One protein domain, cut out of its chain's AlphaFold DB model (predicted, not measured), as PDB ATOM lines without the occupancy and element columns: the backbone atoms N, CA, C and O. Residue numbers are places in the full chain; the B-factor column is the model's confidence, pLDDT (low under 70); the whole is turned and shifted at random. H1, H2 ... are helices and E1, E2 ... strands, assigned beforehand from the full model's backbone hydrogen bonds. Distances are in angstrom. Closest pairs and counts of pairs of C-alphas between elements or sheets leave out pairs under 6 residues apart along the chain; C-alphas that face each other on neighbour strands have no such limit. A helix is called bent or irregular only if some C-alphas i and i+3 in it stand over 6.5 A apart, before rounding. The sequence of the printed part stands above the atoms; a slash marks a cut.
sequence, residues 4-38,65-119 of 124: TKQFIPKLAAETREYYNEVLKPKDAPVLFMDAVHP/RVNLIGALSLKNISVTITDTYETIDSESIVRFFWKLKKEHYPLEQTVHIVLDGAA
ATOM      1  N   THR A   4     -31.799 -28.572   6.713       52.34
ATOM      2  CA  THR A   4     -31.542 -29.764   5.909       52.34
ATOM      3  C   THR A   4     -32.030 -30.958   6.714       52.34
ATOM      4  O   THR A   4     -31.368 -31.377   7.665       52.34
ATOM      5  N   LYS A   5     -33.220 -31.468   6.365       55.31
ATOM      6  CA  LYS A   5     -33.724 -32.742   6.887       55.31
ATOM      7  C   LYS A   5     -32.845 -33.839   6.304       55.31
ATOM      8  O   LYS A   5     -32.878 -34.061   5.095       55.31
ATOM      9  N   GLN A   6     -32.072 -34.508   7.149       60.50
ATOM     10  CA  GLN A   6     -31.295 -35.658   6.716       60.50
ATOM     11  C   GLN A   6     -31.838 -36.903   7.400       60.50
ATOM     12  O   GLN A   6     -31.732 -37.060   8.615       60.50
ATOM     13  N   PHE A   7     -32.455 -37.773   6.606       54.88
ATOM     14  CA  PHE A   7     -32.828 -39.097   7.071       54.88
ATOM     15  C   PHE A   7     -31.549 -39.911   7.250       54.88
ATOM     16  O   PHE A   7     -30.750 -40.020   6.319       54.88
ATOM     17  N   ILE A   8     -31.345 -40.438   8.450       56.56
ATOM     18  CA  ILE A   8     -30.215 -41.306   8.754       56.56
ATOM     19  C   ILE A   8     -30.738 -42.746   8.794       56.56
ATOM     20  O   ILE A   8     -31.833 -42.974   9.314       56.56
ATOM     21  N   PRO A   9     -30.017 -43.719   8.213       50.84
ATOM     22  CA  PRO A   9     -30.448 -45.107   8.234       50.84
ATOM     23  C   PRO A   9     -30.656 -45.635   9.662       50.84
ATOM     24  O   PRO A   9     -30.043 -45.182  10.625       50.84
ATOM     25  N   LYS A  10     -31.561 -46.614   9.791       55.78
ATOM     26  CA  LYS A  10     -32.087 -47.128  11.070       55.78
ATOM     27  C   LYS A  10     -31.030 -47.704  12.022       55.78
ATOM     28  O   LYS A  10     -31.349 -47.953  13.184       55.78
ATOM     29  N   LEU A  11     -29.809 -47.969  11.556       60.03
ATOM     30  CA  LEU A  11     -28.777 -48.615  12.356       60.03
ATOM     31  C   LEU A  11     -27.890 -47.582  13.065       60.03
ATOM     32  O   LEU A  11     -27.227 -46.765  12.433       60.03
ATOM     33  N   ALA A  12     -27.807 -47.673  14.395       62.94
ATOM     34  CA  ALA A  12     -27.048 -46.736  15.232       62.94
ATOM     35  C   ALA A  12     -25.557 -46.592  14.848       62.94
ATOM     36  O   ALA A  12     -24.968 -45.530  15.056       62.94
ATOM     37  N   ALA A  13     -24.941 -47.641  14.286       64.25
ATOM     38  CA  ALA A  13     -23.559 -47.600  13.808       64.25
ATOM     39  C   ALA A  13     -23.398 -46.666  12.595       64.25
ATOM     40  O   ALA A  13     -22.512 -45.813  12.585       64.25
ATOM     41  N   GLU A  14     -24.316 -46.751  11.634       68.75
ATOM     42  CA  GLU A  14     -24.315 -45.928  10.421       68.75
ATOM     43  C   GLU A  14     -24.603 -44.456  10.755       68.75
ATOM     44  O   GLU A  14     -23.971 -43.551  10.210       68.75
ATOM     45  N   THR A  15     -25.469 -44.197  11.743       70.88
ATOM     46  CA  THR A  15     -25.694 -42.851  12.297       70.88
ATOM     47  C   THR A  15     -24.419 -42.225  12.841       70.88
ATOM     48  O   THR A  15     -24.155 -41.040  12.622       70.88
ATOM     49  N   ARG A  16     -23.619 -43.012  13.564       76.06
ATOM     50  CA  ARG A  16     -22.369 -42.544  14.162       76.06
ATOM     51  C   ARG A  16     -21.323 -42.229  13.098       76.06
ATOM     52  O   ARG A  16     -20.635 -41.218  13.225       76.06
ATOM     53  N   GLU A  17     -21.187 -43.076  12.087       79.00
ATOM     54  CA  GLU A  17     -20.264 -42.836  10.974       79.00
ATOM     55  C   GLU A  17     -20.672 -41.591  10.190       79.00
ATOM     56  O   GLU A  17     -19.880 -40.660  10.065       79.00
ATOM     57  N   TYR A  18     -21.942 -41.495   9.788       79.25
ATOM     58  CA  TYR A  18     -22.459 -40.327   9.078       79.25
ATOM     59  C   TYR A  18     -22.265 -39.025   9.868       79.25
ATOM     60  O   TYR A  18     -21.853 -38.001   9.318       79.25
ATOM     61  N   TYR A  19     -22.517 -39.053  11.178       81.12
ATOM     62  CA  TYR A  19     -22.258 -37.902  12.032       81.12
ATOM     63  C   TYR A  19     -20.784 -37.478  11.992       81.12
ATOM     64  O   TYR A  19     -20.508 -36.292  11.803       81.12
ATOM     65  N   ASN A  20     -19.847 -38.417  12.163       82.75
ATOM     66  CA  ASN A  20     -18.419 -38.100  12.233       82.75
ATOM     67  C   ASN A  20     -17.851 -37.629  10.890       82.75
ATOM     68  O   ASN A  20     -17.080 -36.673  10.881       82.75
ATOM     69  N   GLU A  21     -18.261 -38.253   9.788       84.12
ATOM     70  CA  GLU A  21     -17.712 -37.984   8.456       84.12
ATOM     71  C   GLU A  21     -18.379 -36.785   7.765       84.12
ATOM     72  O   GLU A  21     -17.727 -36.053   7.023       84.12
ATOM     73  N   VAL A  22     -19.678 -36.545   8.001       81.38
ATOM     74  CA  VAL A  22     -20.456 -35.574   7.207       81.38
ATOM     75  C   VAL A  22     -20.914 -34.361   8.008       81.38
ATOM     76  O   VAL A  22     -20.865 -33.239   7.500       81.38
ATOM     77  N   LEU A  23     -21.412 -34.556   9.232       82.00
ATOM     78  CA  LEU A  23     -22.034 -33.468   9.998       82.00
ATOM     79  C   LEU A  23     -21.038 -32.737  10.899       82.00
ATOM     80  O   LEU A  23     -21.020 -31.508  10.923       82.00
ATOM     81  N   LYS A  24     -20.189 -33.478  11.612       81.38
ATOM     82  CA  LYS A  24     -19.197 -32.931  12.543       81.38
ATOM     83  C   LYS A  24     -18.214 -31.944  11.886       81.38
ATOM     84  O   LYS A  24     -17.955 -30.915  12.509       81.38
ATOM     85  N   PRO A  25     -17.714 -32.160  10.650       82.38
ATOM     86  CA  PRO A  25     -16.779 -31.227  10.014       82.38
ATOM     87  C   PRO A  25     -17.395 -29.882   9.601       82.38
ATOM     88  O   PRO A  25     -16.662 -28.930   9.364       82.38
ATOM     89  N   LYS A  26     -18.729 -29.777   9.506       80.81
ATOM     90  CA  LYS A  26     -19.417 -28.561   9.027       80.81
ATOM     91  C   LYS A  26     -19.499 -27.441  10.069       80.81
ATOM     92  O   LYS A  26     -20.013 -26.376   9.750       80.81
ATOM     93  N   ASP A  27     -19.089 -27.708  11.312       80.56
ATOM     94  CA  ASP A  27     -19.204 -26.851  12.510       80.56
ATOM     95  C   ASP A  27     -20.612 -26.275  12.811       80.56
ATOM     96  O   ASP A  27     -20.848 -25.571  13.797       80.56
ATOM     97  N   ALA A  28     -21.610 -26.654  12.018       84.44
ATOM     98  CA  ALA A  28     -23.001 -26.312  12.221       84.44
ATOM     99  C   ALA A  28     -23.613 -27.103  13.397       84.44
ATOM    100  O   ALA A  28     -23.195 -28.233  13.682       84.44
ATOM    101  N   PRO A  29     -24.613 -26.545  14.101       87.19
ATOM    102  CA  PRO A  29     -25.341 -27.265  15.137       87.19
ATOM    103  C   PRO A  29     -26.016 -28.521  14.581       87.19
ATOM    104  O   PRO A  29     -26.660 -28.474  13.530       87.19
ATOM    105  N   VAL A  30     -25.891 -29.626  15.317       87.75
ATOM    106  CA  VAL A  30     -26.561 -30.898  15.027       87.75
ATOM    107  C   VAL A  30     -27.506 -31.219  16.177       87.75
ATOM    108  O   VAL A  30     -27.073 -31.322  17.330       87.75
ATOM    109  N   LEU A  31     -28.784 -31.371  15.847       88.00
ATOM    110  CA  LEU A  31     -29.865 -31.705  16.763       88.00
ATOM    111  C   LEU A  31     -30.404 -33.101  16.458       88.00
ATOM    112  O   LEU A  31     -30.623 -33.430  15.295       88.00
ATOM    113  N   PHE A  32     -30.666 -33.890  17.492       86.75
ATOM    114  CA  PHE A  32     -31.433 -35.133  17.402       86.75
ATOM    115  C   PHE A  32     -32.854 -34.837  17.828       86.75
ATOM    116  O   PHE A  32     -33.062 -34.406  18.958       86.75
ATOM    117  N   MET A  33     -33.808 -35.027  16.928       87.19
ATOM    118  CA  MET A  33     -35.207 -34.736  17.185       87.19
ATOM    119  C   MET A  33     -36.031 -36.018  17.191       87.19
ATOM    120  O   MET A  33     -35.838 -36.890  16.344       87.19
ATOM    121  N   ASP A  34     -36.945 -36.100  18.150       84.69
ATOM    122  CA  ASP A  34     -37.881 -37.205  18.314       84.69
ATOM    123  C   ASP A  34     -39.251 -36.673  18.757       84.69
ATOM    124  O   ASP A  34     -39.364 -35.607  19.376       84.69
ATOM    125  N   ALA A  35     -40.297 -37.409  18.402       83.75
ATOM    126  CA  ALA A  35     -41.684 -37.078  18.661       83.75
ATOM    127  C   ALA A  35     -42.353 -38.268  19.355       83.75
ATOM    128  O   ALA A  35     -42.526 -39.337  18.774       83.75
ATOM    129  N   VAL A  36     -42.737 -38.081  20.617       79.38
ATOM    130  CA  VAL A  36     -43.241 -39.156  21.476       79.38
ATOM    131  C   VAL A  36     -44.655 -38.868  21.969       79.38
ATOM    132  O   VAL A  36     -45.046 -37.720  22.188       79.38
ATOM    133  N   HIS A  37     -45.416 -39.940  22.195       79.31
ATOM    134  CA  HIS A  37     -46.784 -39.899  22.722       79.31
ATOM    135  C   HIS A  37     -46.864 -40.507  24.136       79.31
ATOM    136  O   HIS A  37     -47.453 -41.586  24.306       79.31
ATOM    137  N   PRO A  38     -46.247 -39.895  25.169       74.69
ATOM    138  CA  PRO A  38     -46.331 -40.406  26.527       74.69
ATOM    139  C   PRO A  38     -47.787 -40.464  26.998       74.69
ATOM    140  O   PRO A  38     -48.603 -39.571  26.767       74.69
ATOM    141  N   ARG A  65     -53.198 -38.549  27.020       68.31
ATOM    142  CA  ARG A  65     -52.067 -38.601  26.090       68.31
ATOM    143  C   ARG A  65     -51.501 -37.196  25.974       68.31
ATOM    144  O   ARG A  65     -52.255 -36.256  25.751       68.31
ATOM    145  N   VAL A  66     -50.190 -37.073  26.102       78.75
ATOM    146  CA  VAL A  66     -49.469 -35.843  25.772       78.75
ATOM    147  C   VAL A  66     -48.671 -36.124  24.510       78.75
ATOM    148  O   VAL A  66     -48.111 -37.209  24.373       78.75
ATOM    149  N   ASN A  67     -48.622 -35.168  23.587       83.75
ATOM    150  CA  ASN A  67     -47.707 -35.231  22.458       83.75
ATOM    151  C   ASN A  67     -46.532 -34.310  22.737       83.75
ATOM    152  O   ASN A  67     -46.739 -33.124  22.982       83.75
ATOM    153  N   LEU A  68     -45.322 -34.854  22.716       84.69
ATOM    154  CA  LEU A  68     -44.099 -34.131  23.030       84.69
ATOM    155  C   LEU A  68     -43.153 -34.225  21.838       84.69
ATOM    156  O   LEU A  68     -42.822 -35.326  21.402       84.69
ATOM    157  N   ILE A  69     -42.697 -33.079  21.348       88.62
ATOM    158  CA  ILE A  69     -41.604 -32.992  20.380       88.62
ATOM    159  C   ILE A  69     -40.380 -32.479  21.127       88.62
ATOM    160  O   ILE A  69     -40.457 -31.488  21.857       88.62
ATOM    161  N   GLY A  70     -39.255 -33.169  20.974       89.00
ATOM    162  CA  GLY A  70     -37.997 -32.814  21.616       89.00
ATOM    163  C   GLY A  70     -36.855 -32.765  20.616       89.00
ATOM    164  O   GLY A  70     -36.793 -33.593  19.715       89.00
ATOM    165  N   ALA A  71     -35.933 -31.821  20.796       89.69
ATOM    166  CA  ALA A  71     -34.663 -31.758  20.089       89.69
ATOM    167  C   ALA A  71     -33.501 -31.641  21.080       89.69
ATOM    168  O   ALA A  71     -33.458 -30.743  21.922       89.69
ATOM    169  N   LEU A  72     -32.538 -32.548  20.949       89.44
ATOM    170  CA  LEU A  72     -31.338 -32.634  21.764       89.44
ATOM    171  C   LEU A  72     -30.122 -32.154  20.974       89.44
ATOM    172  O   LEU A  72     -29.799 -32.702  19.921       89.44
ATOM    173  N   SER A  73     -29.406 -31.164  21.504       86.69
ATOM    174  CA  SER A  73     -28.141 -30.706  20.927       86.69
ATOM    175  C   SER A  73     -26.980 -31.600  21.347       86.69
ATOM    176  O   SER A  73     -26.705 -31.747  22.536       86.69
ATOM    177  N   LEU A  74     -26.222 -32.133  20.383       79.94
ATOM    178  CA  LEU A  74     -25.006 -32.897  20.703       79.94
ATOM    179  C   LEU A  74     -23.884 -32.033  21.288       79.94
ATOM    180  O   LEU A  74     -23.060 -32.535  22.047       79.94
ATOM    181  N   LYS A  75     -23.834 -30.741  20.937       80.06
ATOM    182  CA  LYS A  75     -22.845 -29.812  21.508       80.06
ATOM    183  C   LYS A  75     -23.188 -29.467  22.961       80.06
ATOM    184  O   LYS A  75     -22.293 -29.136  23.730       80.06
ATOM    185  N   ASN A  76     -24.468 -29.534  23.338       77.25
ATOM    186  CA  ASN A  76     -24.916 -29.225  24.688       77.25
ATOM    187  C   ASN A  76     -26.146 -30.060  25.083       77.25
ATOM    188  O   ASN A  76     -27.286 -29.618  24.945       77.25
ATOM    189  N   ILE A  77     -25.884 -31.258  25.614       75.31
ATOM    190  CA  ILE A  77     -26.907 -32.236  26.033       75.31
ATOM    191  C   ILE A  77     -27.825 -31.684  27.136       75.31
ATOM    192  O   ILE A  77     -28.959 -32.127  27.268       75.31
ATOM    193  N   SER A  78     -27.363 -30.705  27.923       71.19
ATOM    194  CA  SER A  78     -28.173 -30.100  28.992       71.19
ATOM    195  C   SER A  78     -29.310 -29.209  28.476       71.19
ATOM    196  O   SER A  78     -30.225 -28.887  29.229       71.19
ATOM    197  N   VAL A  79     -29.278 -28.835  27.192       76.31
ATOM    198  CA  VAL A  79     -30.258 -27.950  26.552       76.31
ATOM    199  C   VAL A  79     -31.143 -28.777  25.623       76.31
ATOM    200  O   VAL A  79     -31.094 -28.653  24.399       76.31
ATOM    201  N   THR A  80     -31.937 -29.668  26.215       84.25
ATOM    202  CA  THR A  80     -33.023 -30.338  25.493       84.25
ATOM    203  C   THR A  80     -34.151 -29.340  25.301       84.25
ATOM    204  O   THR A  80     -34.719 -28.834  26.267       84.25
ATOM    205  N   ILE A  81     -34.480 -29.056  24.048       88.62
ATOM    206  CA  ILE A  81     -35.569 -28.151  23.698       88.62
ATOM    207  C   ILE A  81     -36.801 -29.011  23.483       88.62
ATOM    208  O   ILE A  81     -36.792 -29.884  22.620       88.62
ATOM    209  N   THR A  82     -37.849 -28.784  24.263       89.44
ATOM    210  CA  THR A  82     -39.089 -29.556  24.166       89.44
ATOM    211  C   THR A  82     -40.297 -28.655  23.987       89.44
ATOM    212  O   THR A  82     -40.313 -27.507  24.445       89.44
ATOM    213  N   ASP A  83     -41.328 -29.183  23.342       88.88
ATOM    214  CA  ASP A  83     -42.641 -28.555  23.306       88.88
ATOM    215  C   ASP A  83     -43.760 -29.590  23.210       88.88
ATOM    216  O   ASP A  83     -43.551 -30.699  22.713       88.88
ATOM    217  N   THR A  84     -44.941 -29.223  23.698       86.00
ATOM    218  CA  THR A  84     -46.119 -30.096  23.695       86.00
ATOM    219  C   THR A  84     -47.181 -29.595  22.733       86.00
ATOM    220  O   THR A  84     -47.460 -28.399  22.691       86.00
ATOM    221  N   TYR A  85     -47.818 -30.516  22.014       84.06
ATOM    222  CA  TYR A  85     -48.834 -30.207  21.005       84.06
ATOM    223  C   TYR A  85     -50.103 -31.050  21.203       84.06
ATOM    224  O   TYR A  85     -50.074 -32.109  21.833       84.06
ATOM    225  N   GLU A  86     -51.236 -30.603  20.658       82.31
ATOM    226  CA  GLU A  86     -52.489 -31.382  20.665       82.31
ATOM    227  C   GLU A  86     -52.438 -32.587  19.717       82.31
ATOM    228  O   GLU A  86     -53.009 -33.639  20.010       82.31
ATOM    229  N   THR A  87     -51.683 -32.463  18.624       79.44
ATOM    230  CA  THR A  87     -51.415 -33.493  17.613       79.44
ATOM    231  C   THR A  87     -49.949 -33.428  17.179       79.44
ATOM    232  O   THR A  87     -49.307 -32.385  17.303       79.44
ATOM    233  N   ILE A  88     -49.398 -34.550  16.694       80.94
ATOM    234  CA  ILE A  88     -48.100 -34.573  15.998       80.94
ATOM    235  C   ILE A  88     -48.390 -34.725  14.511       80.94
ATOM    236  O   ILE A  88     -48.546 -35.831  14.003       80.94
ATOM    237  N   ASP A  89     -48.501 -33.592  13.840       81.81
ATOM    238  CA  ASP A  89     -48.675 -33.474  12.396       81.81
ATOM    239  C   ASP A  89     -47.578 -32.585  11.790       81.81
ATOM    240  O   ASP A  89     -46.698 -32.059  12.485       81.81
ATOM    241  N   SER A  90     -47.614 -32.391  10.474       79.75
ATOM    242  CA  SER A  90     -46.661 -31.522   9.784       79.75
ATOM    243  C   SER A  90     -46.665 -30.080  10.307       79.75
ATOM    244  O   SER A  90     -45.612 -29.442  10.314       79.75
ATOM    245  N   GLU A  91     -47.808 -29.553  10.759       85.69
ATOM    246  CA  GLU A  91     -47.906 -28.181  11.264       85.69
ATOM    247  C   GLU A  91     -47.211 -28.045  12.623       85.69
ATOM    248  O   GLU A  91     -46.427 -27.116  12.828       85.69
ATOM    249  N   SER A  92     -47.426 -29.004  13.528       84.81
ATOM    250  CA  SER A  92     -46.752 -29.065  14.828       84.81
ATOM    251  C   SER A  92     -45.223 -29.105  14.679       84.81
ATOM    252  O   SER A  92     -44.510 -28.369  15.364       84.81
ATOM    253  N   ILE A  93     -44.714 -29.858  13.695       84.19
ATOM    254  CA  ILE A  93     -43.281 -29.932  13.375       84.19
ATOM    255  C   ILE A  93     -42.766 -28.582  12.855       84.19
ATOM    256  O   ILE A  93     -41.706 -28.117  13.277       84.19
ATOM    257  N   VAL A  94     -43.513 -27.913  11.970       86.31
ATOM    258  CA  VAL A  94     -43.143 -26.579  11.462       86.31
ATOM    259  C   VAL A  94     -43.116 -25.545  12.589       86.31
ATOM    260  O   VAL A  94     -42.178 -24.748  12.669       86.31
ATOM    261  N   ARG A  95     -44.104 -25.566  13.489       88.06
ATOM    262  CA  ARG A  95     -44.143 -24.690  14.671       88.06
ATOM    263  C   ARG A  95     -42.936 -24.932  15.577       88.06
ATOM    264  O   ARG A  95     -42.309 -23.972  16.028       88.06
ATOM    265  N   PHE A  96     -42.558 -26.191  15.775       89.00
ATOM    266  CA  PHE A  96     -41.372 -26.552  16.544       89.00
ATOM    267  C   PHE A  96     -40.077 -26.033  15.895       89.00
ATOM    268  O   PHE A  96     -39.229 -25.445  16.567       89.00
ATOM    269  N   PHE A  97     -39.937 -26.144  14.572       87.62
ATOM    270  CA  PHE A  97     -38.801 -25.565  13.843       87.62
ATOM    271  C   PHE A  97     -38.722 -24.042  13.963       87.62
ATOM    272  O   PHE A  97     -37.629 -23.483  14.103       87.62
ATOM    273  N   TRP A  98     -39.868 -23.360  13.951       88.56
ATOM    274  CA  TRP A  98     -39.928 -21.925  14.214       88.56
ATOM    275  C   TRP A  98     -39.437 -21.568  15.611       88.56
ATOM    276  O   TRP A  98     -38.630 -20.650  15.744       88.56
ATOM    277  N   LYS A  99     -39.851 -22.323  16.631       89.75
ATOM    278  CA  LYS A  99     -39.369 -22.153  18.006       89.75
ATOM    279  C   LYS A  99     -37.853 -22.305  18.099       89.75
ATOM    280  O   LYS A  99     -37.185 -21.401  18.592       89.75
ATOM    281  N   LEU A 100     -37.292 -23.383  17.533       89.00
ATOM    282  CA  LEU A 100     -35.838 -23.614  17.510       89.00
ATOM    283  C   LEU A 100     -35.068 -22.401  16.975       89.00
ATOM    284  O   LEU A 100     -34.045 -22.002  17.522       89.00
ATOM    285  N   LYS A 101     -35.572 -21.792  15.907       87.38
ATOM    286  CA  LYS A 101     -34.923 -20.668  15.230       87.38
ATOM    287  C   LYS A 101     -35.194 -19.306  15.845       87.38
ATOM    288  O   LYS A 101     -34.397 -18.393  15.699       87.38
ATOM    289  N   LYS A 102     -36.335 -19.131  16.492       87.25
ATOM    290  CA  LYS A 102     -36.641 -17.875  17.166       87.25
ATOM    291  C   LYS A 102     -35.910 -17.781  18.503       87.25
ATOM    292  O   LYS A 102     -35.487 -16.698  18.885       87.25
ATOM    293  N   GLU A 103     -35.777 -18.908  19.198       87.62
ATOM    294  CA  GLU A 103     -35.378 -18.928  20.608       87.62
ATOM    295  C   GLU A 103     -33.967 -19.480  20.837       87.62
ATOM    296  O   GLU A 103     -33.342 -19.119  21.829       87.62
ATOM    297  N   HIS A 104     -33.433 -20.319  19.935       87.00
ATOM    298  CA  HIS A 104     -32.189 -21.056  20.204       87.00
ATOM    299  C   HIS A 104     -31.081 -20.899  19.153       87.00
ATOM    300  O   HIS A 104     -29.915 -21.107  19.486       87.00
ATOM    301  N   TYR A 105     -31.399 -20.523  17.911       86.56
ATOM    302  CA  TYR A 105     -30.414 -20.416  16.826       86.56
ATOM    303  C   TYR A 105     -30.698 -19.234  15.898       86.56
ATOM    304  O   TYR A 105     -31.832 -19.117  15.451       86.56
ATOM    305  N   PRO A 106     -29.695 -18.433  15.490       86.06
ATOM    306  CA  PRO A 106     -29.867 -17.400  14.470       86.06
ATOM    307  C   PRO A 106     -30.564 -17.905  13.196       86.06
ATOM    308  O   PRO A 106     -30.377 -19.051  12.753       86.06
ATOM    309  N   LEU A 107     -31.360 -17.038  12.567       80.69
ATOM    310  CA  LEU A 107     -32.163 -17.391  11.393       80.69
ATOM    311  C   LEU A 107     -31.290 -17.824  10.208       80.69
ATOM    312  O   LEU A 107     -31.643 -18.772   9.495       80.69
ATOM    313  N   GLU A 108     -30.131 -17.192  10.069       83.88
ATOM    314  CA  GLU A 108     -29.139 -17.359   9.007       83.88
ATOM    315  C   GLU A 108     -28.274 -18.617   9.188       83.88
ATOM    316  O   GLU A 108     -27.730 -19.133   8.215       83.88
ATOM    317  N   GLN A 109     -28.162 -19.150  10.409       84.62
ATOM    318  CA  GLN A 109     -27.305 -20.302  10.706       84.62
ATOM    319  C   GLN A 109     -27.948 -21.616  10.248       84.62
ATOM    320  O   GLN A 109     -29.018 -21.973  10.724       84.62
ATOM    321  N   THR A 110     -27.315 -22.412   9.391       85.00
ATOM    322  CA  THR A 110     -27.842 -23.754   9.079       85.00
ATOM    323  C   THR A 110     -27.806 -24.651  10.319       85.00
ATOM    324  O   THR A 110     -26.774 -24.757  10.978       85.00
ATOM    325  N   VAL A 111     -28.927 -25.310  10.626       85.44
ATOM    326  CA  VAL A 111     -29.040 -26.304  11.703       85.44
ATOM    327  C   VAL A 111     -29.354 -27.658  11.072       85.44
ATOM    328  O   VAL A 111     -30.292 -27.776  10.280       85.44
ATOM    329  N   HIS A 112     -28.565 -28.675  11.406       86.44
ATOM    330  CA  HIS A 112     -28.779 -30.046  10.955       86.44
ATOM    331  C   HIS A 112     -29.669 -30.783  11.947       86.44
ATOM    332  O   HIS A 112     -29.377 -30.804  13.141       86.44
ATOM    333  N   ILE A 113     -30.738 -31.403  11.451       83.75
ATOM    334  CA  ILE A 113     -31.661 -32.184  12.275       83.75
ATOM    335  C   ILE A 113     -31.590 -33.639  11.834       83.75
ATOM    336  O   ILE A 113     -31.813 -33.960  10.666       83.75
ATOM    337  N   VAL A 114     -31.274 -34.498  12.796       82.56
ATOM    338  CA  VAL A 114     -31.335 -35.949  12.697       82.56
ATOM    339  C   VAL A 114     -32.664 -36.396  13.278       82.56
ATOM    340  O   VAL A 114     -32.969 -36.071  14.424       82.56
ATOM    341  N   LEU A 115     -33.443 -37.129  12.490       78.31
ATOM    342  CA  LEU A 115     -34.726 -37.675  12.914       78.31
ATOM    343  C   LEU A 115     -34.621 -39.184  13.065       78.31
ATOM    344  O   LEU A 115     -34.090 -39.870  12.189       78.31
ATOM    345  N   ASP A 116     -35.171 -39.668  14.169       67.25
ATOM    346  CA  ASP A 116     -35.647 -41.033  14.304       67.25
ATOM    347  C   ASP A 116     -36.624 -41.318  13.141       67.25
ATOM    348  O   ASP A 116     -37.516 -40.526  12.833       67.25
ATOM    349  N   GLY A 117     -36.409 -42.415  12.417       55.81
ATOM    350  CA  GLY A 117     -37.219 -42.796  11.261       55.81
ATOM    351  C   GLY A 117     -38.594 -43.363  11.625       55.81
ATOM    352  O   GLY A 117     -38.995 -44.370  11.031       55.81
ATOM    353  N   ALA A 118     -39.297 -42.773  12.596       52.16
ATOM    354  CA  ALA A 118     -40.667 -43.112  12.933       52.16
ATOM    355  C   ALA A 118     -41.558 -43.002  11.687       52.16
ATOM    356  O   ALA A 118     -41.448 -42.076  10.878       52.16
ATOM    357  N   ALA A 119     -42.465 -43.969  11.532       43.19
ATOM    358  CA  ALA A 119     -43.305 -44.137  10.344       43.19
ATOM    359  C   ALA A 119     -44.240 -42.943  10.044       43.19
ATOM    360  O   ALA A 119     -44.826 -42.889   8.970       43.19
TER     361      ALA A 119
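Overview. This is residues 4 to 38 and 65 to 119 of the 124 residues of the protein "DDE_3 domain-containing protein" of Vibrio thalassae (UniProt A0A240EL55). A strongly twisted sheet of five strands, E1 to E5, has helix H2 packed over one face, mainly over E4 and E3, while helix H1 is set off away from H2 and only grazes the sheet with residues 15 to 26. The hairpin E3 and E4 makes one side of the sheet, and the short strand E1 makes the other edge. The printed part has 90 residues with two named helices and five named strands, in the order E1, H1, E2, E3, E4, H2, E5; the sheet runs E1, E5, E2, E3, E4 and is mixed, and the class is mixed, helices and strands. The whole is compact, with a radius of gyration of the C-alphas of 13.2 A and spans of 38 by 30 by 24 A.

Along the chain. Strand E1, residues 4 to 7, begins at C-alpha 4 (-31.542, -29.764, 5.909) and is 9.5 A long. Helix H1, residues 12 to 26, measures 20.7 A; it is only just irregular, with C-alphas 21 and 24 6.7 A apart. E2, residues 30 to 36, measures 19.7 A, E3, residues 67 to 73, 20.1 A, and E4, residues 80 to 85, 16.4 A. H2, residues 90 to 104, begins at C-alpha 90 (-46.661, -31.522, 9.784) and measures 20.7 A. E5, residues 111 to 115, measures 12.8 A and ends at C-alpha 115 (-34.726, -37.675, 12.914).

Arrangement. E1, an edge strand, is parallel to E5 at 23 degrees, with no backbone N and O within hydrogen-bond range across the pair; C-alphas 4 and 112, which face each other, are 5.8 A apart. E5 is parallel to E2 at 39 degrees, with N 31 and O 112 at 2.8 A. E2 and E3 are antiparallel at 163 degrees, with N 34 and O 70 at 3.0 A. E3 and E4 form a hairpin, antiparallel at 162 degrees, with N 71 and O 81 at 2.8 A. H2 is on one face of this sheet, in two layers, a helix over a sheet; its closest C-alphas to E4 are those of Ser 92 and Tyr 85, 6.6 A. The closest C-alphas of H1 and E2 are those of Leu 23 and Val 30, 7.2 A; H1 and H2 are apart. E1, H1, E2 and E4, H2, E5 are split strand-helix-strand units, in each of which the two strands run the same way in the sheet but are not neighbours, with E5 between E1 and E2, and E2 and E3 between E4 and E5; each has a right-handed crossover. Every O i to N i+4 pair is within hydrogen-bond range in H2, and 8 of 11 are in H1.

Size, cuts and confidence. The farthest C-alphas, those of Pro 25 and Arg 65, are 39.5 A apart. Residues 39 to 64, in the link from E2 to E3, are not printed; C-alphas 38 and 65 are 6.0 A apart across the cut. Of the links that are printed whole, none is long. The model's mean pLDDT over the printed part is 79.1, with residues 4 to 14, 65 and 116 to 119 under 70.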